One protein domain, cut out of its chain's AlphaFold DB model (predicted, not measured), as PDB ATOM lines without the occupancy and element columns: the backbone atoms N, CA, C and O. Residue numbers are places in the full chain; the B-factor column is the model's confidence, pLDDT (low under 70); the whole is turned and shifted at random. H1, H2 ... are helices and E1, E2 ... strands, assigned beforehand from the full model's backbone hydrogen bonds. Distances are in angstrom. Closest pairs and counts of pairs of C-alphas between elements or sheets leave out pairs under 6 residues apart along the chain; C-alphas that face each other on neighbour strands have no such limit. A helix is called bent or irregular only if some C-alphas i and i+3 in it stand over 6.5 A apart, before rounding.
ATOM      1  N   PRO A   6     174.889 160.174  98.972       75.25
ATOM      2  CA  PRO A   6     175.673 160.906  99.967       75.25
ATOM      3  C   PRO A   6     176.946 160.154 100.389       75.25
ATOM      4  O   PRO A   6     177.887 160.763 100.890       75.25
ATOM      5  N   TYR A   7     177.029 158.845 100.132       81.38
ATOM      6  CA  TYR A   7     178.140 157.996 100.577       81.38
ATOM      7  C   TYR A   7     179.443 158.226  99.810       81.38
ATOM      8  O   TYR A   7     180.505 157.815 100.277       81.38
ATOM      9  N   LYS A   8     179.397 158.924  98.667       73.88
ATOM     10  CA  LYS A   8     180.608 159.341  97.940       73.88
ATOM     11  C   LYS A   8     181.554 160.154  98.818       73.88
ATOM     12  O   LYS A   8     182.763 160.118  98.608       73.88
ATOM     13  N   ASP A   9     181.001 160.844  99.809       83.06
ATOM     14  CA  ASP A   9     181.754 161.696 100.715       83.06
ATOM     15  C   ASP A   9     182.369 160.933 101.896       83.06
ATOM     16  O   ASP A   9     183.225 161.497 102.567       83.06
ATOM     17  N   LEU A  10     182.043 159.648 102.112       87.25
ATOM     18  CA  LEU A  10     182.624 158.855 103.210       87.25
ATOM     19  C   LEU A  10     184.156 158.859 103.182       87.25
ATOM     20  O   LEU A  10     184.792 159.034 104.218       87.25
ATOM     21  N   MET A  11     184.752 158.745 101.991       90.94
ATOM     22  CA  MET A  11     186.211 158.745 101.836       90.94
ATOM     23  C   MET A  11     186.847 160.104 102.161       90.94
ATOM     24  O   MET A  11     188.027 160.165 102.489       90.94
ATOM     25  N   LYS A  12     186.088 161.208 102.116       90.44
ATOM     26  CA  LYS A  12     186.614 162.539 102.462       90.44
ATOM     27  C   LYS A  12     186.926 162.662 103.951       90.44
ATOM     28  O   LYS A  12     187.794 163.447 104.324       90.44
ATOM     29  N   TYR A  13     186.246 161.883 104.789       90.75
ATOM     30  CA  TYR A  13     186.436 161.909 106.236       90.75
ATOM     31  C   TYR A  13     187.642 161.097 106.703       90.75
ATOM     32  O   TYR A  13     188.049 161.249 107.850       90.75
ATOM     33  N   GLU A  14     188.244 160.273 105.840       93.19
ATOM     34  CA  GLU A  14     189.368 159.408 106.208       93.19
ATOM     35  C   GLU A  14     190.521 160.199 106.833       93.19
ATOM     36  O   GLU A  14     191.007 159.846 107.907       93.19
ATOM     37  N   LYS A  15     190.909 161.315 106.204       91.81
ATOM     38  CA  LYS A  15     191.994 162.161 106.706       91.81
ATOM     39  C   LYS A  15     191.697 162.656 108.123       91.81
ATOM     40  O   LYS A  15     192.523 162.440 109.000       91.81
ATOM     41  N   ILE A  16     190.513 163.230 108.336       93.50
ATOM     42  CA  ILE A  16     190.085 163.809 109.622       93.50
ATOM     43  C   ILE A  16     189.996 162.724 110.702       93.50
ATOM     44  O   ILE A  16     190.489 162.886 111.811       93.50
ATOM     45  N   LEU A  17     189.399 161.579 110.374       94.00
ATOM     46  CA  LEU A  17     189.204 160.481 111.319       94.00
ATOM     47  C   LEU A  17     190.506 159.746 111.672       94.00
ATOM     48  O   LEU A  17     190.567 159.070 112.699       94.00
ATOM     49  N   SER A  18     191.533 159.865 110.830       93.88
ATOM     50  CA  SER A  18     192.805 159.169 111.007       93.88
ATOM     51  C   SER A  18     193.841 159.927 111.831       93.88
ATOM     52  O   SER A  18     194.819 159.297 112.216       93.88
ATOM     53  N   GLU A  19     193.664 161.226 112.113       91.62
ATOM     54  CA  GLU A  19     194.710 162.112 112.666       91.62
ATOM     55  C   GLU A  19     195.467 161.492 113.852       91.62
ATOM     56  O   GLU A  19     196.694 161.390 113.794       91.62
ATOM     57  N   ASP A  20     194.740 160.925 114.820       91.62
ATOM     58  CA  ASP A  20     195.295 160.351 116.058       91.62
ATOM     59  C   ASP A  20     195.414 158.814 116.061       91.62
ATOM     60  O   ASP A  20     195.446 158.190 117.123       91.62
ATOM     61  N   LEU A  21     195.382 158.161 114.897       95.88
ATOM     62  CA  LEU A  21     195.400 156.698 114.796       95.88
ATOM     63  C   LEU A  21     196.801 156.149 114.483       95.88
ATOM     64  O   LEU A  21     197.578 156.769 113.750       95.88
ATOM     65  N   GLY A  22     197.115 154.961 115.006       96.25
ATOM     66  CA  GLY A  22     198.285 154.184 114.592       96.25
ATOM     67  C   GLY A  22     198.108 153.592 113.192       96.25
ATOM     68  O   GLY A  22     197.013 153.602 112.630       96.25
ATOM     69  N   GLU A  23     199.187 153.088 112.590       96.06
ATOM     70  CA  GLU A  23     199.166 152.563 111.213       96.06
ATOM     71  C   GLU A  23     198.106 151.464 111.013       96.06
ATOM     72  O   GLU A  23     197.332 151.511 110.054       96.06
ATOM     73  N   GLY A  24     198.010 150.517 111.952       96.69
ATOM     74  CA  GLY A  24     197.024 149.436 111.897       96.69
ATOM     75  C   GLY A  24     195.582 149.944 111.970       96.69
ATOM     76  O   GLY A  24     194.730 149.516 111.191       96.69
ATOM     77  N   GLU A  25     195.306 150.900 112.858       97.88
ATOM     78  CA  GLU A  25     193.999 151.545 112.978       97.88
ATOM     79  C   GLU A  25     193.641 152.356 111.726       97.88
ATOM     80  O   GLU A  25     192.484 152.337 111.303       97.88
ATOM     81  N   ARG A  26     194.615 153.031 111.096       97.25
ATOM     82  CA  ARG A  26     194.406 153.760 109.833       97.25
ATOM     83  C   ARG A  26     194.043 152.818 108.693       97.25
ATOM     84  O   ARG A  26     193.079 153.085 107.981       97.25
ATOM     85  N   LEU A  27     194.751 151.696 108.549       97.75
ATOM     86  CA  LEU A  27     194.429 150.682 107.537       97.75
ATOM     87  C   LEU A  27     193.045 150.075 107.774       97.75
ATOM     88  O   LEU A  27     192.255 149.939 106.837       97.75
ATOM     89  N   PHE A  28     192.715 149.756 109.029       98.06
ATOM     90  CA  PHE A  28     191.379 149.287 109.382       98.06
ATOM     91  C   PHE A  28     190.305 150.312 109.006       98.06
ATOM     92  O   PHE A  28     189.308 149.948 108.379       98.06
ATOM     93  N   LEU A  29     190.504 151.586 109.358       97.94
ATOM     94  CA  LEU A  29     189.589 152.675 109.021       97.94
ATOM     95  C   LEU A  29     189.396 152.787 107.504       97.94
ATOM     96  O   LEU A  29     188.253 152.796 107.051       97.94
ATOM     97  N   HIS A  30     190.486 152.809 106.733       97.31
ATOM     98  CA  HIS A  30     190.470 152.919 105.272       97.31
ATOM     99  C   HIS A  30     189.603 151.831 104.625       97.31
ATOM    100  O   HIS A  30     188.624 152.119 103.931       97.31
ATOM    101  N   TYR A  31     189.904 150.560 104.905       98.00
ATOM    102  CA  TYR A  31     189.163 149.446 104.310       98.00
ATOM    103  C   TYR A  31     187.720 149.366 104.814       98.00
ATOM    104  O   TYR A  31     186.822 148.994 104.056       98.00
ATOM    105  N   THR A  32     187.465 149.760 106.063       97.81
ATOM    106  CA  THR A  32     186.102 149.774 106.611       97.81
ATOM    107  C   THR A  32     185.260 150.900 106.003       97.81
ATOM    108  O   THR A  32     184.079 150.685 105.734       97.81
ATOM    109  N   LEU A  33     185.845 152.067 105.697       97.44
ATOM    110  CA  LEU A  33     185.176 153.143 104.952       97.44
ATOM    111  C   LEU A  33     184.808 152.695 103.533       97.44
ATOM    112  O   LEU A  33     183.674 152.911 103.103       97.44
ATOM    113  N   ILE A  34     185.723 152.011 102.836       97.00
ATOM    114  CA  ILE A  34     185.450 151.430 101.513       97.00
ATOM    115  C   ILE A  34     184.306 150.416 101.598       97.00
ATOM    116  O   ILE A  34     183.383 150.464 100.782       97.00
ATOM    117  N   GLN A  35     184.331 149.523 102.592       97.50
ATOM    118  CA  GLN A  35     183.273 148.536 102.796       97.50
ATOM    119  C   GLN A  35     181.921 149.205 103.068       97.50
ATOM    120  O   GLN A  35     180.926 148.816 102.454       97.50
ATOM    121  N   ALA A  36     181.874 150.211 103.947       97.94
ATOM    122  CA  ALA A  36     180.656 150.959 104.249       97.94
ATOM    123  C   ALA A  36     180.100 151.643 102.994       97.94
ATOM    124  O   ALA A  36     178.937 151.442 102.648       97.94
ATOM    125  N   LYS A  37     180.949 152.383 102.270       96.69
ATOM    126  CA  LYS A  37     180.577 153.065 101.026       96.69
ATOM    127  C   LYS A  37     180.030 152.090  99.989       96.69
ATOM    128  O   LYS A  37     178.947 152.321  99.467       96.69
ATOM    129  N   SER A  38     180.761 151.012  99.709       96.62
ATOM    130  CA  SER A  38     180.371 150.019  98.704       96.62
ATOM    131  C   SER A  38     179.012 149.397  99.030       96.62
ATOM    132  O   SER A  38     178.114 149.399  98.193       96.62
ATOM    133  N   ASN A  39     178.813 148.950 100.275       97.88
ATOM    134  CA  ASN A  39     177.543 148.360 100.691       97.88
ATOM    135  C   ASN A  39     176.373 149.343 100.563       97.88
ATOM    136  O   ASN A  39     175.343 148.976 100.010       97.88
ATOM    137  N   LEU A  40     176.522 150.586 101.034       97.00
ATOM    138  CA  LEU A  40     175.436 151.571 101.002       97.00
ATOM    139  C   LEU A  40     175.101 152.031  99.573       97.00
ATOM    140  O   LEU A  40     173.927 152.147  99.229       97.00
ATOM    141  N   GLU A  41     176.110 152.252  98.722       95.38
ATOM    142  CA  GLU A  41     175.891 152.623  97.318       95.38
ATOM    143  C   GLU A  41     175.219 151.493  96.533       95.38
ATOM    144  O   GLU A  41     174.300 151.751  95.757       95.38
ATOM    145  N   VAL A  42     175.647 150.241  96.722       96.12
ATOM    146  CA  VAL A  42     175.015 149.105  96.036       96.12
ATOM    147  C   VAL A  42     173.610 148.864  96.591       96.12
ATOM    148  O   VAL A  42     172.704 148.617  95.802       96.12
ATOM    149  N   ALA A  43     173.393 149.019  97.903       96.94
ATOM    150  CA  ALA A  43     172.072 148.888  98.514       96.94
ATOM    151  C   ALA A  43     171.043 149.820  97.858       96.94
ATOM    152  O   ALA A  43     169.983 149.352  97.451       96.94
ATOM    153  N   GLU A  44     171.380 151.104  97.681       93.81
ATOM    154  CA  GLU A  44     170.501 152.107  97.051       93.81
ATOM    155  C   GLU A  44     170.109 151.781  95.605       93.81
ATOM    156  O   GLU A  44     169.072 152.248  95.135       93.81
ATOM    157  N   ASN A  45     170.938 151.017  94.893       93.25
ATOM    158  CA  ASN A  45     170.725 150.676  93.484       93.25
ATOM    159  C   ASN A  45     170.253 149.229  93.277       93.25
ATOM    160  O   ASN A  45     170.013 148.822  92.141       93.25
ATOM    161  N   SER A  46     170.144 148.451  94.352       95.75
ATOM    162  CA  SER A  46     169.695 147.059  94.318       95.75
ATOM    163  C   SER A  46     168.198 146.947  94.592       95.75
ATOM    164  O   SER A  46     167.585 147.837  95.181       95.75
ATOM    165  N   ASP A  47     167.599 145.838  94.171       96.81
ATOM    166  CA  ASP A  47     166.208 145.547  94.492       96.81
ATOM    167  C   ASP A  47     166.006 145.231  95.988       96.81
ATOM    168  O   ASP A  47     166.937 145.138  96.800       96.81
ATOM    169  N   TYR A  48     164.743 145.083  96.378       96.69
ATOM    170  CA  TYR A  48     164.363 144.872  97.768       96.69
ATOM    171  C   TYR A  48     164.721 143.471  98.299       96.69
ATOM    172  O   TYR A  48     164.741 143.299  99.514       96.69
ATOM    173  N   PHE A  49     165.056 142.480  97.464       97.38
ATOM    174  CA  PHE A  49     165.557 141.176  97.927       97.38
ATOM    175  C   PHE A  49     167.011 141.237  98.399       97.38
ATOM    176  O   PHE A  49     167.423 140.404  99.207       97.38
ATOM    177  N   VAL A  50     167.782 142.229  97.949       97.50
ATOM    178  CA  VAL A  50     169.212 142.346  98.276       97.50
ATOM    179  C   VAL A  50     169.507 143.555  99.164       97.50
ATOM    180  O   VAL A  50     170.316 143.457 100.091       97.50
ATOM    181  N   SER A  51     168.832 144.686  98.945       98.00
ATOM    182  CA  SER A  51     169.150 145.950  99.626       98.00
ATOM    183  C   SER A  51     169.160 145.888 101.160       98.00
ATOM    184  O   SER A  51     170.091 146.459 101.733       98.00
ATOM    185  N   PRO A  52     168.260 145.178 101.881       98.50
ATOM    186  CA  PRO A  52     168.319 145.144 103.345       98.50
ATOM    187  C   PRO A  52     169.596 144.487 103.878       98.50
ATOM    188  O   PRO A  52     170.138 144.915 104.897       98.50
ATOM    189  N   LEU A  53     170.108 143.476 103.166       98.38
ATOM    190  CA  LEU A  53     171.364 142.812 103.504       98.38
ATOM    191  C   LEU A  53     172.550 143.769 103.372       98.38
ATOM    192  O   LEU A  53     173.407 143.835 104.254       98.38
ATOM    193  N   LEU A  54     172.585 144.515 102.273       98.50
ATOM    194  CA  LEU A  54     173.651 145.468 101.992       98.50
ATOM    195  C   LEU A  54     173.594 146.661 102.950       98.50
ATOM    196  O   LEU A  54     174.616 147.015 103.533       98.50
ATOM    197  N   PHE A  55     172.411 147.224 103.217       98.62
ATOM    198  CA  PHE A  55     172.255 148.268 104.234       98.62
ATOM    199  C   PHE A  55     172.724 147.791 105.610       98.62
ATOM    200  O   PHE A  55     173.439 148.523 106.297       98.62
ATOM    201  N   PHE A  56     172.385 146.556 105.997       98.69
ATOM    202  CA  PHE A  56     172.853 145.975 107.250       98.69
ATOM    203  C   PHE A  56     174.384 145.922 107.319       98.69
ATOM    204  O   PHE A  56     174.969 146.431 108.274       98.69
ATOM    205  N   TYR A  57     175.059 145.375 106.303       98.56
ATOM    206  CA  TYR A  57     176.523 145.297 106.317       98.56
ATOM    207  C   TYR A  57     177.218 146.656 106.150       98.56
ATOM    208  O   TYR A  57     178.299 146.855 106.708       98.56
ATOM    209  N   GLY A  58     176.579 147.620 105.482       98.31
ATOM    210  CA  GLY A  58     177.003 149.020 105.485       98.31
ATOM    211  C   GLY A  58     176.989 149.608 106.895       98.31
ATOM    212  O   GLY A  58     178.001 150.129 107.361       98.31
ATOM    213  N   LEU A  59     175.885 149.438 107.627       98.56
ATOM    214  CA  LEU A  59     175.763 149.893 109.013       98.56
ATOM    215  C   LEU A  59     176.701 149.141 109.972       98.56
ATOM    216  O   LEU A  59     177.260 149.749 110.882       98.56
ATOM    217  N   VAL A  60     176.951 147.848 109.757       98.56
ATOM    218  CA  VAL A  60     177.966 147.082 110.502       98.56
ATOM    219  C   VAL A  60     179.349 147.719 110.345       98.56
ATOM    220  O   VAL A  60     180.046 147.912 111.343       98.56
ATOM    221  N   ALA A  61     179.745 148.075 109.121       98.44
ATOM    222  CA  ALA A  61     181.019 148.742 108.857       98.44
ATOM    223  C   ALA A  61     181.076 150.134 109.512       98.44
ATOM    224  O   ALA A  61     182.024 150.442 110.234       98.44
ATOM    225  N   LEU A  62     180.020 150.941 109.369       98.38
ATOM    226  CA  LEU A  62     179.903 152.244 110.037       98.38
ATOM    227  C   LEU A  62     180.003 152.138 111.570       98.38
ATOM    228  O   LEU A  62     180.676 152.949 112.209       98.38
ATOM    229  N   SER A  63     179.396 151.108 112.161       98.44
ATOM    230  CA  SER A  63     179.434 150.844 113.606       98.44
ATOM    231  C   SER A  63     180.841 150.490 114.085       98.44
ATOM    232  O   SER A  63     181.275 150.961 115.135       98.44
ATOM    233  N   LYS A  64     181.592 149.710 113.296       98.50
ATOM    234  CA  LYS A  64     183.004 149.414 113.576       98.50
ATOM    235  C   LYS A  64     183.863 150.675 113.570       98.50
ATOM    236  O   LYS A  64     184.728 150.815 114.431       98.50
ATOM    237  N   ILE A  65     183.598 151.601 112.645       98.12
ATOM    238  CA  ILE A  65     184.276 152.901 112.615       98.12
ATOM    239  C   ILE A  65     183.937 153.698 113.876       98.12
ATOM    240  O   ILE A  65     184.848 154.193 114.526       98.12
ATOM    241  N   ILE A  66     182.665 153.768 114.287       98.06
ATOM    242  CA  ILE A  66     182.283 154.444 115.541       98.06
ATOM    243  C   ILE A  66     183.055 153.868 116.737       98.06
ATOM    244  O   ILE A  66     183.604 154.640 117.526       98.06
ATOM    245  N   ILE A  67     183.134 152.536 116.856       98.06
ATOM    246  CA  ILE A  67     183.885 151.884 117.937       98.06
ATOM    247  C   ILE A  67     185.353 152.308 117.897       98.06
ATOM    248  O   ILE A  67     185.876 152.758 118.917       98.06
ATOM    249  N   LEU A  68     186.003 152.229 116.732       97.94
ATOM    250  CA  LEU A  68     187.402 152.623 116.587       97.94
ATOM    251  C   LEU A  68     187.618 154.090 116.970       97.94
ATOM    252  O   LEU A  68     188.514 154.401 117.746       97.94
ATOM    253  N   ILE A  69     186.791 155.002 116.463       96.81
ATOM    254  CA  ILE A  69     186.975 156.439 116.690       96.81
ATOM    255  C   ILE A  69     186.765 156.807 118.158       96.81
ATOM    256  O   ILE A  69     187.515 157.626 118.693       96.81
ATOM    257  N   LYS A  70     185.792 156.183 118.829       95.88
ATOM    258  CA  LYS A  70     185.471 156.482 120.232       95.88
ATOM    259  C   LYS A  70     186.373 155.776 121.239       95.88
ATOM    260  O   LYS A  70     186.605 156.329 122.306       95.88
ATOM    261  N   THR A  71     186.858 154.576 120.927       95.44
ATOM    262  CA  THR A  71     187.633 153.749 121.874       95.44
ATOM    263  C   THR A  71     189.114 153.638 121.519       95.44
ATOM    264  O   THR A  71     189.885 153.082 122.296       95.44
ATOM    265  N   LYS A  72     189.510 154.121 120.333       95.19
ATOM    266  CA  LYS A  72     190.848 153.946 119.741       95.19
ATOM    267  C   LYS A  72     191.285 152.478 119.644       95.19
ATOM    268  O   LYS A  72     192.466 152.190 119.522       95.19
ATOM    269  N   THR A  73     190.326 151.551 119.681       94.88
ATOM    270  CA  THR A  73     190.558 150.108 119.630       94.88
ATOM    271  C   THR A  73     189.776 149.506 118.471       94.88
ATOM    272  O   THR A  73     188.594 149.794 118.278       94.88
ATOM    273  N   ILE A  74     190.431 148.642 117.697       97.19
ATOM    274  CA  ILE A  74     189.784 147.887 116.622       97.19
ATOM    275  C   ILE A  74     188.831 146.843 117.239       97.19
ATOM    276  O   ILE A  74     189.302 145.987 117.996       97.19
ATOM    277  N   PRO A  75     187.526 146.848 116.901       96.31
ATOM    278  CA  PRO A  75     186.607 145.799 117.339       96.31
ATOM    279  C   PRO A  75     186.969 144.456 116.695       96.31
ATOM    280  O   PRO A  75     187.207 144.376 115.487       96.31
ATOM    281  N   ARG A  76     186.991 143.388 117.499       91.81
ATOM    282  CA  ARG A  76     187.402 142.028 117.081       91.81
ATOM    283  C   ARG A  76     186.253 141.022 117.085       91.81
ATOM    284  O   ARG A  76     186.446 139.848 116.779       91.81
ATOM    285  N   GLU A  77     185.055 141.462 117.444       92.44
ATOM    286  CA  GLU A  77     183.869 140.630 117.526       92.44
ATOM    287  C   GLU A  77     183.467 140.133 116.136       92.44
ATOM    288  O   GLU A  77     183.091 140.906 115.252       92.44
ATOM    289  N   VAL A  78     183.529 138.814 115.956       87.50
ATOM    290  CA  VAL A  78     183.109 138.144 114.718       87.50
ATOM    291  C   VAL A  78     181.588 138.003 114.666       87.50
ATOM    292  O   VAL A  78     180.973 138.164 113.614       87.50
ATOM    293  N   LEU A  79     180.969 137.716 115.812       94.62
ATOM    294  CA  LEU A  79     179.524 137.555 115.926       94.62
ATOM    295  C   LEU A  79     178.840 138.911 116.108       94.62
ATOM    296  O   LEU A  79     179.322 139.773 116.843       94.62
ATOM    297  N   HIS A  80     177.652 139.061 115.524       95.19
ATOM    298  CA  HIS A  80     176.848 140.275 115.675       95.19
ATOM    299  C   HIS A  80     176.395 140.523 117.121       95.19
ATOM    300  O   HIS A  80     176.134 141.664 117.482       95.19
ATOM    301  N   GLY A  81     176.311 139.483 117.957       94.44
ATOM    302  CA  GLY A  81     175.696 139.582 119.288       94.44
ATOM    303  C   GLY A  81     174.174 139.710 119.233       94.44
ATOM    304  O   GLY A  81     173.554 140.196 120.171       94.44
ATOM    305  N   LEU A  82     173.584 139.271 118.119       95.12
ATOM    306  CA  LEU A  82     172.155 139.281 117.843       95.12
ATOM    307  C   LEU A  82     171.742 137.893 117.357       95.12
ATOM    308  O   LEU A  82     172.499 137.217 116.657       95.12
ATOM    309  N   THR A  83     170.540 137.463 117.714       91.56
ATOM    310  CA  THR A  83     169.927 136.252 117.165       91.56
ATOM    311  C   THR A  83     168.453 136.499 116.910       91.56
ATOM    312  O   THR A  83     167.821 137.287 117.614       91.56
ATOM    313  N   VAL A  84     167.905 135.825 115.907       85.06
ATOM    314  CA  VAL A  84     166.461 135.808 115.694       85.06
ATOM    315  C   VAL A  84     165.887 134.698 116.558       85.06
ATOM    316  O   VAL A  84     166.380 133.569 116.536       85.06
ATOM    317  N   ARG A  85     164.836 135.004 117.316       67.88
ATOM    318  CA  ARG A  85     163.940 133.959 117.804       67.88
ATOM    319  C   ARG A  85     162.665 134.033 116.991       67.88
ATOM    320  O   ARG A  85     161.931 135.007 117.088       67.88
ATOM    321  N   ILE A  86     162.401 132.966 116.247       57.97
ATOM    322  CA  ILE A  86     161.061 132.700 115.740       57.97
ATOM    323  C   ILE A  86     160.207 132.467 116.989       57.97
ATOM    324  O   ILE A  86     160.491 131.548 117.765       57.97
ATOM    325  N   ALA A  87     159.239 133.348 117.249       48.25
ATOM    326  CA  ALA A  87     158.229 133.085 118.264       48.25
ATOM    327  C   ALA A  87     157.594 131.733 117.924       48.25
ATOM    328  O   ALA A  87     157.174 131.510 116.790       48.25
ATOM    329  N   GLY A  88     157.654 130.798 118.872       44.31
ATOM    330  CA  GLY A  88     157.234 129.428 118.646       44.31
ATOM    331  C   GLY A  88     155.766 129.372 118.259       44.31
ATOM    332  O   GLY A  88     154.911 129.538 119.111       44.31
ATOM    333  N   GLU A  89     155.511 129.122 116.983       42.66
ATOM    334  CA  GLU A  89     154.665 128.047 116.486       42.66
ATOM    335  C   GLU A  89     154.938 127.874 114.987       42.66
ATOM    336  O   GLU A  89     155.400 128.775 114.290       42.66
ATOM    337  N   LYS A  90     154.760 126.637 114.533       44.62
ATOM    338  CA  LYS A  90     154.932 126.140 113.168       44.62
ATOM    339  C   LYS A  90     154.566 127.178 112.103       44.62
ATOM    340  O   LYS A  90     153.484 127.741 112.171       44.62
ATOM    341  N   SER A  91     155.439 127.332 111.101       51.44
ATOM    342  CA  SER A  91     155.087 127.729 109.728       51.44
ATOM    343  C   SER A  91     153.812 128.577 109.623       51.44
ATOM    344  O   SER A  91     152.785 128.070 109.169       51.44
ATOM    345  N   VAL A  92     153.856 129.842 110.065       61.75
ATOM    346  CA  VAL A  92     152.800 130.793 109.693       61.75
ATOM    347  C   VAL A  92     152.671 130.692 108.180       61.75
ATOM    348  O   VAL A  92     153.681 130.820 107.478       61.75
ATOM    349  N   ASP A  93     151.470 130.364 107.700       72.25
ATOM    350  CA  ASP A  93     151.190 130.363 106.273       72.25
ATOM    351  C   ASP A  93     151.422 131.790 105.794       72.25
ATOM    352  O   ASP A  93     150.612 132.697 106.012       72.25
ATOM    353  N   TRP A  94     152.594 131.986 105.197       74.88
ATOM    354  CA  TRP A  94     153.039 133.299 104.792       74.88
ATOM    355  C   TRP A  94     152.095 133.898 103.763       74.88
ATOM    356  O   TRP A  94     152.044 135.110 103.655       74.88
ATOM    357  N   THR A  95     151.304 133.072 103.073       72.81
ATOM    358  CA  THR A  95     150.327 133.508 102.077       72.81
ATOM    359  C   THR A  95     149.013 134.030 102.661       72.81
ATOM    360  O   THR A  95     148.137 134.421 101.891       72.81
ATOM    361  N   LYS A  96     148.828 134.023 103.987       75.50
ATOM    362  CA  LYS A  96     147.563 134.433 104.621       75.50
ATOM    363  C   LYS A  96     147.761 135.461 105.720       75.50
ATOM    364  O   LYS A  96     147.298 136.587 105.580       75.50
ATOM    365  N   ASP A  97     148.511 135.095 106.757       77.69
ATOM    366  CA  ASP A  97     148.502 135.829 108.030       77.69
ATOM    367  C   ASP A  97     149.904 136.241 108.498       77.69
ATOM    368  O   ASP A  97     150.103 136.596 109.660       77.69
ATOM    369  N   TYR A  98     150.908 136.194 107.614       87.75
ATOM    370  CA  TYR A  98     152.245 136.629 107.999       87.75
ATOM    371  C   TYR A  98     152.336 138.146 108.128       87.75
ATOM    372  O   TYR A  98     152.248 138.899 107.152       87.75
ATOM    373  N   ASP A  99     152.566 138.562 109.366       90.19
ATOM    374  CA  ASP A  99     152.850 139.929 109.753       90.19
ATOM    375  C   ASP A  99     154.327 140.044 110.163       90.19
ATOM    376  O   ASP A  99     154.706 139.517 111.210       90.19
ATOM    377  N   PRO A 100     155.179 140.750 109.396       92.12
ATOM    378  CA  PRO A 100     156.603 140.866 109.707       92.12
ATOM    379  C   PRO A 100     156.871 141.583 111.037       92.12
ATOM    380  O   PRO A 100     157.975 141.489 111.571       92.12
ATOM    381  N   ARG A 101     155.885 142.291 111.608       93.69
ATOM    382  CA  ARG A 101     156.034 142.987 112.892       93.69
ATOM    383  C   ARG A 101     156.339 142.040 114.047       93.69
ATOM    384  O   ARG A 101     156.929 142.499 115.017       93.69
ATOM    385  N   ILE A 102     155.983 140.758 113.942       91.62
ATOM    386  CA  ILE A 102     156.223 139.745 114.986       91.62
ATOM    387  C   ILE A 102     157.681 139.265 115.035       91.62
ATOM    388  O   ILE A 102     158.096 138.633 116.010       91.62
ATOM    389  N   GLU A 103     158.464 139.534 113.987       91.88
ATOM    390  CA  GLU A 103     159.858 139.105 113.912       91.88
ATOM    391  C   GLU A 103     160.655 139.723 115.053       91.88
ATOM    392  O   GLU A 103     160.610 140.932 115.269       91.88
ATOM    393  N   THR A 104     161.369 138.887 115.805       94.62
ATOM    394  CA  THR A 104     161.972 139.294 117.076       94.62
ATOM    395  C   THR A 104     163.477 139.106 117.063       94.62
ATOM    396  O   THR A 104     163.989 138.010 116.806       94.62
ATOM    397  N   VAL A 105     164.199 140.169 117.418       94.81
ATOM    398  CA  VAL A 105     165.636 140.118 117.687       94.81
ATOM    399  C   VAL A 105     165.865 139.991 119.184       94.81
ATOM    400  O   VAL A 105     165.249 140.694 119.981       94.81
ATOM    401  N   LEU A 106     166.763 139.086 119.562       94.81
ATOM    402  CA  LEU A 106     167.284 138.960 120.916       94.81
ATOM    403  C   LEU A 106     168.730 139.444 120.945       94.81
ATOM    404  O   LEU A 106     169.555 138.996 120.139       94.81
ATOM    405  N   VAL A 107     169.038 140.301 121.914       94.81
ATOM    406  CA  VAL A 107     170.387 140.823 122.128       94.81
ATOM    407  C   VAL A 107     171.151 139.944 123.114       94.81
ATOM    408  O   VAL A 107     170.663 139.592 124.188       94.81
ATOM    409  N   LYS A 108     172.355 139.530 122.713       93.75
ATOM    410  CA  LYS A 108     173.269 138.717 123.522       93.75
ATOM    411  C   LYS A 108     174.172 139.603 124.372       93.75
ATOM    412  O   LYS A 108     174.396 140.758 124.035       93.75
ATOM    413  N   GLU A 109     174.758 139.033 125.422       90.19
ATOM    414  CA  GLU A 109     175.749 139.723 126.261       90.19
ATOM    415  C   GLU A 109     176.969 140.206 125.451       90.19
ATOM    416  O   GLU A 109     177.484 141.308 125.653       90.19
ATOM    417  N   LYS A 110     177.433 139.368 124.515       92.38
ATOM    418  CA  LYS A 110     178.668 139.565 123.747       92.38
ATOM    419  C   LYS A 110     178.397 139.617 122.251       92.38
ATOM    420  O   LYS A 110     177.564 138.880 121.727       92.38
ATOM    421  N   GLY A 111     179.178 140.440 121.564       95.44
ATOM    422  CA  GLY A 111     179.186 140.570 120.114       95.44
ATOM    423  C   GLY A 111     179.287 142.025 119.683       95.44
ATOM    424  O   GLY A 111     179.331 142.937 120.508       95.44
ATOM    425  N   LEU A 112     179.315 142.232 118.370       97.69
ATOM    426  CA  LEU A 112     179.577 143.545 117.799       97.69
ATOM    427  C   LEU A 112     178.513 144.584 118.170       97.69
ATOM    428  O   LEU A 112     178.873 145.714 118.477       97.69
ATOM    429  N   PHE A 113     177.224 144.225 118.162       97.50
ATOM    430  CA  PHE A 113     176.149 145.153 118.518       97.50
ATOM    431  C   PHE A 113     176.214 145.594 119.991       97.50
ATOM    432  O   PHE A 113     176.217 146.802 120.215       97.50
ATOM    433  N   PRO A 114     176.341 144.697 120.994       95.56
ATOM    434  CA  PRO A 114     176.566 145.114 122.381       95.56
ATOM    435  C   PRO A 114     177.788 146.025 122.563       95.56
ATOM    436  O   PRO A 114     177.700 147.027 123.274       95.56
ATOM    437  N   THR A 115     178.913 145.716 121.905       96.12
ATOM    438  CA  THR A 115     180.118 146.564 121.937       96.12
ATOM    439  C   THR A 115     179.836 147.932 121.326       96.12
ATOM    440  O   THR A 115     180.110 148.950 121.952       96.12
ATOM    441  N   PHE A 116     179.215 147.974 120.147       97.19
ATOM    442  CA  PHE A 116     178.788 149.204 119.484       97.19
ATOM    443  C   PHE A 116     177.852 150.038 120.366       97.19
ATOM    444  O   PHE A 116     178.105 151.224 120.569       97.19
ATOM    445  N   TYR A 117     176.814 149.431 120.940       96.38
ATOM    446  CA  TYR A 117     175.805 150.128 121.731       96.38
ATOM    447  C   TYR A 117     176.415 150.851 122.938       96.38
ATOM    448  O   TYR A 117     176.129 152.029 123.160       96.38
ATOM    449  N   LYS A 118     177.349 150.195 123.643       94.69
ATOM    450  CA  LYS A 118     178.111 150.795 124.755       94.69
ATOM    451  C   LYS A 118     178.904 152.042 124.348       94.69
ATOM    452  O   LYS A 118     179.209 152.865 125.201       94.69
ATOM    453  N   THR A 119     179.252 152.198 123.066       95.38
ATOM    454  CA  THR A 119     179.983 153.383 122.581       95.38
ATOM    455  C   THR A 119     179.081 154.571 122.241       95.38
ATOM    456  O   THR A 119     179.563 155.702 122.185       95.38
ATOM    457  N   ILE A 120     177.787 154.347 121.998       94.62
ATOM    458  CA  ILE A 120     176.851 155.397 121.557       94.62
ATOM    459  C   ILE A 120     175.772 155.742 122.581       94.62
ATOM    460  O   ILE A 120     175.119 156.771 122.421       94.62
ATOM    461  N   SER A 121     175.599 154.921 123.619       91.69
ATOM    462  CA  SER A 121     174.596 155.104 124.665       91.69
ATOM    463  C   SER A 121     175.229 155.053 126.051       91.69
ATOM    464  O   SER A 121     176.151 154.280 126.303       91.69
ATOM    465  N   THR A 122     174.711 155.874 126.962       87.19
ATOM    466  CA  THR A 122     175.039 155.822 128.395       87.19
ATOM    467  C   THR A 122     174.186 154.805 129.147       87.19
ATOM    468  O   THR A 122     174.536 154.415 130.259       87.19
ATOM    469  N   TYR A 123     173.071 154.365 128.559       86.12
ATOM    470  CA  TYR A 123     172.214 153.342 129.144       86.12
ATOM    471  C   TYR A 123     172.818 151.964 128.903       86.12
ATOM    472  O   TYR A 123     173.216 151.635 127.786       86.12
ATOM    473  N   SER A 124     172.846 151.126 129.935       81.19
ATOM    474  CA  SER A 124     173.147 149.708 129.767       81.19
ATOM    475  C   SER A 124     171.987 149.021 129.057       81.19
ATOM    476  O   SER A 124     170.837 149.219 129.442       81.19
ATOM    477  N   LEU A 125     172.288 148.183 128.069       83.25
ATOM    478  CA  LEU A 125     171.316 147.265 127.492       83.25
ATOM    479  C   LEU A 125     171.373 145.950 128.280       83.25
ATOM    480  O   LEU A 125     172.430 145.309 128.251       83.25
ATOM    481  N   PRO A 126     170.314 145.562 129.012       77.06
ATOM    482  CA  PRO A 126     170.306 144.290 129.721       77.06
ATOM    483  C   PRO A 126     170.532 143.110 128.767       77.06
ATOM    484  O   PRO A 126     170.144 143.133 127.597       77.06
ATOM    485  N   GLU A 127     171.184 142.058 129.257       79.00
ATOM    486  CA  GLU A 127     171.292 140.823 128.485       79.00
ATOM    487  C   GLU A 127     169.905 140.206 128.281       79.00
ATOM    488  O   GLU A 127     169.086 140.154 129.198       79.00
ATOM    489  N   GLY A 128     169.657 139.679 127.079       85.06
ATOM    490  CA  GLY A 128     168.427 138.954 126.787       85.06
ATOM    491  C   GLY A 128     167.247 139.859 126.452       85.06
ATOM    492  O   GLY A 128     166.156 139.327 126.236       85.06
ATOM    493  N   GLU A 129     167.472 141.175 126.350       90.62
ATOM    494  CA  GLU A 129     166.516 142.126 125.783       90.62
ATOM    495  C   GLU A 129     166.032 141.664 124.410       90.62
ATOM    496  O   GLU A 129     166.792 141.123 123.591       90.62
ATOM    497  N   LYS A 130     164.739 141.877 124.172       93.19
ATOM    498  CA  LYS A 130     164.053 141.465 122.951       93.19
ATOM    499  C   LYS A 130     163.274 142.629 122.388       93.19
ATOM    500  O   LYS A 130     162.574 143.318 123.121       93.19
ATOM    501  N   TYR A 131     163.333 142.761 121.073       94.25
ATOM    502  CA  TYR A 131     162.554 143.750 120.351       94.25
ATOM    503  C   TYR A 131     161.896 143.093 119.153       94.25
ATOM    504  O   TYR A 131     162.563 142.389 118.385       94.25
ATOM    505  N   THR A 132     160.595 143.315 118.995       96.12
ATOM    506  CA  THR A 132     159.911 142.957 117.756       96.12
ATOM    507  C   THR A 132     160.190 144.014 116.688       96.12
ATOM    508  O   THR A 132     160.502 145.169 116.999       96.12
ATOM    509  N   LEU A 133     160.069 143.655 115.410       96.00
ATOM    510  CA  LEU A 133     160.169 144.618 114.316       96.00
ATOM    511  C   LEU A 133     159.123 145.732 114.483       96.00
ATOM    512  O   LEU A 133     159.432 146.901 114.254       96.00
ATOM    513  N   GLY A 134     157.916 145.386 114.941       95.81
ATOM    514  CA  GLY A 134     156.866 146.353 115.259       95.81
ATOM    515  C   GLY A 134     157.297 147.372 116.316       95.81
ATOM    516  O   GLY A 134     157.166 148.576 116.085       95.81
ATOM    517  N   ASP A 135     157.868 146.914 117.434       95.81
ATOM    518  CA  ASP A 135     158.364 147.797 118.501       95.81
ATOM    519  C   ASP A 135     159.431 148.757 117.977       95.81
ATOM    520  O   ASP A 135     159.368 149.962 118.216       95.81
ATOM    521  N   LEU A 136     160.386 148.244 117.199       97.50
ATOM    522  CA  LEU A 136     161.484 149.045 116.661       97.50
ATOM    523  C   LEU A 136     160.985 150.148 115.716       97.50
ATOM    524  O   LEU A 136     161.443 151.286 115.808       97.50
ATOM    525  N   PHE A 137     160.010 149.855 114.851       97.56
ATOM    526  CA  PHE A 137     159.390 150.875 113.995       97.56
ATOM    527  C   PHE A 137     158.597 151.916 114.796       97.56
ATOM    528  O   PHE A 137     158.599 153.100 114.448       97.56
ATOM    529  N   LEU A 138     157.944 151.513 115.892       96.75
ATOM    530  CA  LEU A 138     157.308 152.460 116.810       96.75
ATOM    531  C   LEU A 138     158.346 153.361 117.488       96.75
ATOM    532  O   LEU A 138     158.089 154.552 117.676       96.75
ATOM    533  N   PHE A 139     159.517 152.821 117.828       96.31
ATOM    534  CA  PHE A 139     160.595 153.565 118.477       96.31
ATOM    535  C   PHE A 139     161.245 154.598 117.555       96.31
ATOM    536  O   PHE A 139     161.662 155.637 118.050       96.31
ATOM    537  N   LEU A 140     161.249 154.402 116.230       95.12
ATOM    538  CA  LEU A 140     161.718 155.431 115.284       95.12
ATOM    539  C   LEU A 140     160.938 156.753 115.395       95.12
ATOM    540  O   LEU A 140     161.480 157.816 115.109       95.12
ATOM    541  N   ASN A 141     159.677 156.698 115.832       91.00
ATOM    542  CA  ASN A 141     158.787 157.858 115.922       91.00
ATOM    543  C   ASN A 141     158.575 158.351 117.362       91.00
ATOM    544  O   ASN A 141     157.728 159.214 117.609       91.00
ATOM    545  N   LYS A 142     159.296 157.788 118.338       91.44
ATOM    546  CA  LYS A 142     159.127 158.091 119.763       91.44
ATOM    547  C   LYS A 142     160.478 158.302 120.428       91.44
ATOM    548  O   LYS A 142     161.466 157.668 120.084       91.44
ATOM    549  N   ARG A 143     160.525 159.162 121.447       84.19
ATOM    550  CA  ARG A 143     161.705 159.221 122.317       84.19
ATOM    551  C   ARG A 143     161.758 157.943 123.148       84.19
ATOM    552  O   ARG A 143     160.824 157.661 123.894       84.19
ATOM    553  N   THR A 144     162.847 157.198 123.020       89.44
ATOM    554  CA  THR A 144     163.130 156.007 123.828       89.44
ATOM    555  C   THR A 144     164.539 156.105 124.410       89.44
ATOM    556  O   THR A 144     165.304 156.996 124.039       89.44
ATOM    557  N   SER A 145     164.880 155.217 125.344       87.62
ATOM    558  CA  SER A 145     166.255 155.083 125.845       87.62
ATOM    559  C   SER A 145     167.193 154.420 124.829       87.62
ATOM    560  O   SER A 145     168.412 154.518 124.977       87.62
ATOM    561  N   LEU A 146     166.641 153.751 123.811       92.56
ATOM    562  CA  LEU A 146     167.406 153.089 122.768       92.56
ATOM    563  C   LEU A 146     167.786 154.107 121.690       92.56
ATOM    564  O   LEU A 146     166.934 154.799 121.133       92.56
ATOM    565  N   ASP A 147     169.081 154.201 121.405       95.00
ATOM    566  CA  ASP A 147     169.603 155.137 120.412       95.00
ATOM    567  C   ASP A 147     169.021 154.877 119.013       95.00
ATOM    568  O   ASP A 147     168.942 153.729 118.574       95.00
ATOM    569  N   THR A 148     168.668 155.934 118.275       96.38
ATOM    570  CA  THR A 148     168.062 155.813 116.937       96.38
ATOM    571  C   THR A 148     168.932 155.018 115.963       96.38
ATOM    572  O   THR A 148     168.417 154.189 115.212       96.38
ATOM    573  N   LEU A 149     170.261 155.177 116.003       97.50
ATOM    574  CA  LEU A 149     171.154 154.398 115.141       97.50
ATOM    575  C   LEU A 149     171.179 152.916 115.548       97.50
ATOM    576  O   LEU A 149     171.266 152.037 114.689       97.50
ATOM    577  N   ALA A 150     171.046 152.624 116.846       97.50
ATOM    578  CA  ALA A 150     170.900 151.257 117.342       97.50
ATOM    579  C   ALA A 150     169.561 150.634 116.920       97.50
ATOM    580  O   ALA A 150     169.538 149.468 116.528       97.50
ATOM    581  N   ILE A 151     168.468 151.406 116.922       97.88
ATOM    582  CA  ILE A 151     167.162 150.962 116.411       97.88
ATOM    583  C   ILE A 151     167.287 150.551 114.938       97.88
ATOM    584  O   ILE A 151     166.903 149.437 114.580       97.88
ATOM    585  N   HIS A 152     167.901 151.389 114.095       98.44
ATOM    586  CA  HIS A 152     168.148 151.048 112.691       98.44
ATOM    587  C   HIS A 152     169.006 149.792 112.521       98.44
ATOM    588  O   HIS A 152     168.725 148.980 111.639       98.44
ATOM    589  N   TYR A 153     170.014 149.597 113.378       98.62
ATOM    590  CA  TYR A 153     170.838 148.386 113.377       98.62
ATOM    591  C   TYR A 153     169.988 147.139 113.608       98.62
ATOM    592  O   TYR A 153     170.095 146.171 112.854       98.62
ATOM    593  N   LEU A 154     169.126 147.160 114.624       98.12
ATOM    594  CA  LEU A 154     168.264 146.030 114.967       98.12
ATOM    595  C   LEU A 154     167.213 145.750 113.885       98.12
ATOM    596  O   LEU A 154     167.001 144.589 113.535       98.12
ATOM    597  N   ILE A 155     166.613 146.795 113.301       98.50
ATOM    598  CA  ILE A 155     165.680 146.654 112.173       98.50
ATOM    599  C   ILE A 155     166.392 146.009 110.984       98.50
ATOM    600  O   ILE A 155     165.932 144.998 110.461       98.50
ATOM    601  N   LEU A 156     167.530 146.565 110.563       98.62
ATOM    602  CA  LEU A 156     168.274 146.053 109.412       98.62
ATOM    603  C   LEU A 156     168.807 144.641 109.654       98.62
ATOM    604  O   LEU A 156     168.828 143.844 108.721       98.62
ATOM    605  N   PHE A 157     169.163 144.292 110.893       98.44
ATOM    606  CA  PHE A 157     169.490 142.914 111.246       98.44
ATOM    607  C   PHE A 157     168.314 141.976 110.944       98.44
ATOM    608  O   PHE A 157     168.500 141.010 110.203       98.44
ATOM    609  N   LEU A 158     167.107 142.280 111.436       97.56
ATOM    610  CA  LEU A 158     165.910 141.465 111.192       97.56
ATOM    611  C   LEU A 158     165.572 141.359 109.703       97.56
ATOM    612  O   LEU A 158     165.402 140.254 109.189       97.56
ATOM    613  N   LEU A 159     165.552 142.485 108.988       97.75
ATOM    614  CA  LEU A 159     165.262 142.485 107.554       97.75
ATOM    615  C   LEU A 159     166.320 141.702 106.759       97.75
ATOM    616  O   LEU A 159     165.966 140.943 105.863       97.75
ATOM    617  N   SER A 160     167.604 141.805 107.125       97.56
ATOM    618  CA  SER A 160     168.681 141.026 106.491       97.56
ATOM    619  C   SER A 160     168.575 139.518 106.738       97.56
ATOM    620  O   SER A 160     169.130 138.720 105.979       97.56
ATOM    621  N   MET A 161     167.940 139.114 107.840       95.44
ATOM    622  CA  MET A 161     167.694 137.709 108.149       95.44
ATOM    623  C   MET A 161     166.531 137.190 107.307       95.44
ATOM    624  O   MET A 161     166.665 136.137 106.687       95.44
ATOM    625  N   LEU A 162     165.440 137.958 107.208       93.25
ATOM    626  CA  LEU A 162     164.306 137.615 106.350       93.25
ATOM    627  C   LEU A 162     164.716 137.472 104.885       93.25
ATOM    628  O   LEU A 162     164.392 136.467 104.262       93.25
ATOM    629  N   THR A 163     165.477 138.425 104.342       94.62
ATOM    630  CA  THR A 163     165.889 138.380 102.931       94.62
ATOM    631  C   THR A 163     166.754 137.168 102.596       94.62
ATOM    632  O   THR A 163     166.607 136.590 101.524       94.62
ATOM    633  N   ARG A 164     167.657 136.770 103.501       93.69
ATOM    634  CA  ARG A 164     168.602 135.668 103.262       93.69
ATOM    635  C   ARG A 164     168.023 134.287 103.514       93.69
ATOM    636  O   ARG A 164     168.389 133.348 102.814       93.69
ATOM    637  N   TYR A 165     167.209 134.153 104.556       92.81
ATOM    638  CA  TYR A 165     166.804 132.846 105.069       92.81
ATOM    639  C   TYR A 165     165.326 132.536 104.830       92.81
ATOM    640  O   TYR A 165     164.948 131.371 104.869       92.81
ATOM    641  N   GLU A 166     164.497 133.549 104.567       91.88
ATOM    642  CA  GLU A 166     163.044 133.416 104.411       91.88
ATOM    643  C   GLU A 166     162.515 134.281 103.241       91.88
ATOM    644  O   GLU A 166     161.607 135.102 103.429       91.88
ATOM    645  N   PRO A 167     163.061 134.142 102.013       91.56
ATOM    646  CA  PRO A 167     162.758 135.040 100.892       91.56
ATOM    647  C   PRO A 167     161.264 135.099 100.532       91.56
ATOM    648  O   PRO A 167     160.772 136.150 100.125       91.56
ATOM    649  N   GLN A 168     160.515 134.012 100.735       92.12
ATOM    650  CA  GLN A 168     159.063 133.954 100.541       92.12
ATOM    651  C   GLN A 168     158.293 134.808 101.561       92.12
ATOM    652  O   GLN A 168     157.374 135.536 101.185       92.12
ATOM    653  N   LYS A 169     158.707 134.789 102.839       92.50
ATOM    654  CA  LYS A 169     158.128 135.654 103.880       92.50
ATOM    655  C   LYS A 169     158.478 137.111 103.616       92.50
ATOM    656  O   LYS A 169     157.619 137.977 103.746       92.50
ATOM    657  N   TRP A 170     159.716 137.378 103.201       95.12
ATOM    658  CA  TRP A 170     160.159 138.723 102.852       95.12
ATOM    659  C   TRP A 170     159.387 139.309 101.665       95.12
ATOM    660  O   TRP A 170     158.861 140.415 101.774       95.12
ATOM    661  N   GLY A 171     159.259 138.559 100.565       95.06
ATOM    662  CA  GLY A 171     158.480 138.986  99.401       95.06
ATOM    663  C   GLY A 171     157.033 139.302  99.778       95.06
ATOM    664  O   GLY A 171     156.527 140.377  99.466       95.06
ATOM    665  N   TRP A 172     156.391 138.428 100.558       94.38
ATOM    666  CA  TRP A 172     155.047 138.691 101.072       94.38
ATOM    667  C   TRP A 172     154.970 139.932 101.964       94.38
ATOM    668  O   TRP A 172     154.092 140.772 101.773       94.38
ATOM    669  N   ALA A 173     155.889 140.074 102.922       94.50
ATOM    670  CA  ALA A 173     155.955 141.235 103.802       94.50
ATOM    671  C   ALA A 173     156.050 142.537 103.001       94.50
ATOM    672  O   ALA A 173     155.281 143.471 103.245       94.50
ATOM    673  N   TYR A 174     156.952 142.574 102.024       96.44
ATOM    674  CA  TYR A 174     157.240 143.759 101.230       96.44
ATOM    675  C   TYR A 174     156.139 144.098 100.219       96.44
ATOM    676  O   TYR A 174     155.877 145.278  99.985       96.44
ATOM    677  N   GLU A 175     155.473 143.103  99.629       95.12
ATOM    678  CA  GLU A 175     154.506 143.321  98.543       95.12
ATOM    679  C   GLU A 175     153.038 143.291  98.981       95.12
ATOM    680  O   GLU A 175     152.210 143.958  98.364       95.12
ATOM    681  N   LYS A 176     152.696 142.493 100.000       93.00
ATOM    682  CA  LYS A 176     151.303 142.098 100.277       93.00
ATOM    683  C   LYS A 176     150.851 142.302 101.716       93.00
ATOM    684  O   LYS A 176     149.654 142.459 101.944       93.00
ATOM    685  N   SER A 177     151.764 142.282 102.688       92.00
ATOM    686  CA  SER A 177     151.375 142.439 104.091       92.00
ATOM    687  C   SER A 177     150.798 143.828 104.377       92.00
ATOM    688  O   SER A 177     151.095 144.806 103.688       92.00
ATOM    689  N   SER A 178     150.035 143.935 105.466       92.06
ATOM    690  CA  SER A 178     149.525 145.222 105.957       92.06
ATOM    691  C   SER A 178     150.629 146.224 106.327       92.06
ATOM    692  O   SER A 178     150.345 147.413 106.416       92.06
ATOM    693  N   PHE A 179     151.876 145.763 106.492       95.31
ATOM    694  CA  PHE A 179     153.050 146.570 106.835       95.31
ATOM    695  C   PHE A 179     153.949 146.903 105.625       95.31
ATOM    696  O   PHE A 179     155.050 147.442 105.762       95.31
ATOM    697  N   SER A 180     153.498 146.560 104.414       96.38
ATOM    698  CA  SER A 180     154.241 146.746 103.163       96.38
ATOM    699  C   SER A 180     154.648 148.207 102.928       96.38
ATOM    700  O   SER A 180     155.794 148.495 102.569       96.38
ATOM    701  N   ARG A 181     153.741 149.161 103.175       97.69
ATOM    702  CA  ARG A 181     153.984 150.587 102.906       97.69
ATOM    703  C   ARG A 181     155.087 151.156 103.797       97.69
ATOM    704  O   ARG A 181     155.906 151.953 103.332       97.69
ATOM    705  N   GLU A 182     155.110 150.758 105.059       97.88
ATOM    706  CA  GLU A 182     156.103 151.146 106.051       97.88
ATOM    707  C   GLU A 182     157.479 150.607 105.667       97.88
ATOM    708  O   GLU A 182     158.438 151.378 105.628       97.88
ATOM    709  N   LEU A 183     157.570 149.330 105.276       98.12
ATOM    710  CA  LEU A 183     158.813 148.716 104.796       98.12
ATOM    711  C   LEU A 183     159.353 149.414 103.542       98.12
ATOM    712  O   LEU A 183     160.535 149.754 103.478       98.12
ATOM    713  N   GLN A 184     158.488 149.686 102.562       98.12
ATOM    714  CA  GLN A 184     158.867 150.397 101.338       98.12
ATOM    715  C   GLN A 184     159.333 151.826 101.618       98.12
ATOM    716  O   GLN A 184     160.267 152.313 100.983       98.12
ATOM    717  N   THR A 185     158.675 152.520 102.546       97.50
ATOM    718  CA  THR A 185     159.062 153.881 102.931       97.50
ATOM    719  C   THR A 185     160.407 153.867 103.644       97.50
ATOM    720  O   THR A 185     161.287 154.644 103.285       97.50
ATOM    721  N   TYR A 186     160.592 152.936 104.583       98.00
ATOM    722  CA  TYR A 186     161.837 152.748 105.319       98.00
ATOM    723  C   TYR A 186     163.021 152.493 104.383       98.00
ATOM    724  O   TYR A 186     164.009 153.220 104.433       98.00
ATOM    725  N   LEU A 187     162.909 151.532 103.459       97.25
ATOM    726  CA  LEU A 187     164.008 151.190 102.547       97.25
ATOM    727  C   LEU A 187     164.373 152.315 101.566       97.25
ATOM    728  O   LEU A 187     165.510 152.374 101.111       97.25
ATOM    729  N   LYS A 188     163.456 153.249 101.283       94.94
ATOM    730  CA  LYS A 188     163.744 154.430 100.449       94.94
ATOM    731  C   LYS A 188     164.592 155.488 101.154       94.94
ATOM    732  O   LYS A 188     165.244 156.275 100.469       94.94
ATOM    733  N   ILE A 189     164.541 155.560 102.485       94.62
ATOM    734  CA  ILE A 189     165.180 156.637 103.259       94.62
ATOM    735  C   ILE A 189     166.350 156.153 104.117       94.62
ATOM    736  O   ILE A 189     167.265 156.930 104.382       94.62
ATOM    737  N   ILE A 190     166.366 154.866 104.483       96.00
ATOM    738  CA  ILE A 190     167.248 154.318 105.517       96.00
ATOM    739  C   ILE A 190     168.730 154.609 105.295       96.00
ATOM    740  O   ILE A 190     169.444 154.924 106.242       96.00
ATOM    741  N   GLY A 191     169.208 154.531 104.055       94.81
ATOM    742  CA  GLY A 191     170.615 154.777 103.775       94.81
ATOM    743  C   GLY A 191     171.047 156.199 104.160       94.81
ATOM    744  O   GLY A 191     172.099 156.382 104.776       94.81
ATOM    745  N   ARG A 192     170.203 157.202 103.875       93.56
ATOM    746  CA  ARG A 192     170.454 158.596 104.255       93.56
ATOM    747  C   ARG A 192     170.389 158.775 105.766       93.56
ATOM    748  O   ARG A 192     171.312 159.358 106.323       93.56
ATOM    749  N   ASP A 193     169.349 158.247 106.403       95.25
ATOM    750  CA  ASP A 193     169.155 158.384 107.849       95.25
ATOM    751  C   ASP A 193     170.335 157.775 108.618       95.25
ATOM    752  O   ASP A 193     170.908 158.413 109.500       95.25
ATOM    753  N   VAL A 194     170.778 156.575 108.224       96.75
ATOM    754  CA  VAL A 194     171.964 155.919 108.793       96.75
ATOM    755  C   VAL A 194     173.227 156.754 108.591       96.75
ATOM    756  O   VAL A 194     174.024 156.876 109.519       96.75
ATOM    757  N   TYR A 195     173.430 157.327 107.404       95.94
ATOM    758  CA  TYR A 195     174.601 158.158 107.125       95.94
ATOM    759  C   TYR A 195     174.620 159.445 107.954       95.94
ATOM    760  O   TYR A 195     175.665 159.809 108.498       95.94
ATOM    761  N   ASP A 196     173.479 160.122 108.077       95.00
ATOM    762  CA  ASP A 196     173.372 161.357 108.851       95.00
ATOM    763  C   ASP A 196     173.561 161.089 110.350       95.00
ATOM    764  O   ASP A 196     174.428 161.707 110.970       95.00
ATOM    765  N   LEU A 197     172.888 160.073 110.901       96.19
ATOM    766  CA  LEU A 197     173.084 159.635 112.288       96.19
ATOM    767  C   LEU A 197     174.527 159.187 112.556       96.19
ATOM    768  O   LEU A 197     175.074 159.454 113.625       96.19
ATOM    769  N   TRP A 198     175.173 158.510 111.603       97.06
ATOM    770  CA  TRP A 198     176.566 158.095 111.754       97.06
ATOM    771  C   TRP A 198     177.503 159.294 111.905       97.06
ATOM    772  O   TRP A 198     178.307 159.293 112.841       97.06
ATOM    773  N   LYS A 199     177.371 160.324 111.055       95.25
ATOM    774  CA  LYS A 199     178.167 161.562 111.158       95.25
ATOM    775  C   LYS A 199     178.003 162.224 112.522       95.25
ATOM    776  O   LYS A 199     179.001 162.555 113.161       95.25
ATOM    777  N   GLU A 200     176.770 162.309 113.024       94.94
ATOM    778  CA  GLU A 200     176.500 162.847 114.361       94.94
ATOM    779  C   GLU A 200     177.276 162.085 115.449       94.94
ATOM    780  O   GLU A 200     177.874 162.692 116.342       94.94
ATOM    781  N   LYS A 201     177.341 160.745 115.372       94.69
ATOM    782  CA  LYS A 201     178.057 159.929 116.372       94.69
ATOM    783  C   LYS A 201     179.564 160.140 116.374       94.69
ATOM    784  O   LYS A 201     180.176 159.982 117.438       94.69
TER     785      LYS A 201
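Overview. This is residues 6 to 201 of the 204 residues of an uncharacterized protein of Dictyoglomus thermophilum (strain ATCC 35947 / DSM 3960 / H-6-12) (UniProt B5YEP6). Five helices or arms, H1, H2, H3, H6 and H8b, form an up-and-down bundle, each running against the one before it, and a small three-stranded sheet covers H6 on the side away from the H1 and H2 hairpin. H7 and H8a make a corner toward one end, where the long loop of residues 86 to 103 also lies. The printed part has 196 residues with eight named helices and three named strands, in the order H1 H2 H3 E1 E2 H4 E3 H5 H6 H7 H8; the antiparallel sheet runs E1 E2 E3, and the class is mostly helix. The whole is compact, with a radius of gyration of the C-alphas of 16.9 A and spans of 55 by 37 by 30 A.

Arrangement. Start at H1, residues 6 to 18, which forms a helical hairpin with H2, residues 23 to 45, at a shallow tilt of 8 degrees; their closest C-alphas, of Tyr 7 and Lys 37, are 5.5 A apart. H2 forms another with H3, residues 51 to 71; look at the closest C-alphas, of Ala 43 and Ser 51, 4.3 A apart. E1, residues 82 to 85, and E2, residues 104 to 107, are an antiparallel hairpin, with N 83 and O 106 3.0 A apart, within hydrogen-bond range. H4, residues 112 to 120, touches residues 63 to 71 of H3; the closest C-alphas, of Ile 67 and Phe 116, are 6.0 A apart. E3, residues 130 to 132, is antiparallel to E2, with N 105 and O 131 2.9 A apart. H5, residues 133 to 140, grazes the sheet and forms a helical hairpin with H6, residues 148 to 165; the closest C-alphas, of Leu 136 and Ile 151, are 6.0 A apart. H6 is on one face of the sheet, two layers, at a height over the sheet of 9.1 A. H7, residues 167 to 175, touches H8a, residues 180 to 188, only at the corner, with the closest C-alphas, of Tyr 174 and Ser 180, 4.7 A apart. H8 was assigned as one helix by its hydrogen bonds but is bent, with C-alphas 188 and 191 7.6 A apart; its other arm H8b, residues 191 to 201, touches H3 the same way at a shallow tilt of 7 degrees, closest at the C-alphas of Phe 55 and Gly 191, 6.7 A apart. H1 is irregular, but only just: C-alphas 12 and 15 are 6.9 A apart. Every O i to N i+4 pair is within hydrogen-bond range in H3, H5, H6, H7, H8a and H8b; H2 has 18 of 19, H4 4 of 5, and H1 2 of 9 beside 8 of 10 O i to N i+3 pairs.

Along the chain. Find C-alpha 6 at (175.673, 160.906, 99.967), where H1 begins. H2 spans 33.6 A, H3 30.0 A and H6 25.9 A. H8b ends at C-alpha 201, (178.057, 159.929, 116.372).

Size, cuts and confidence. The C-alphas farthest apart, of Asp 20 and Lys 96, are 55.5 A apart. The printed part has no cut. The link from E1 to E2 is long, and residues 85 to 92 are under pLDDT 70.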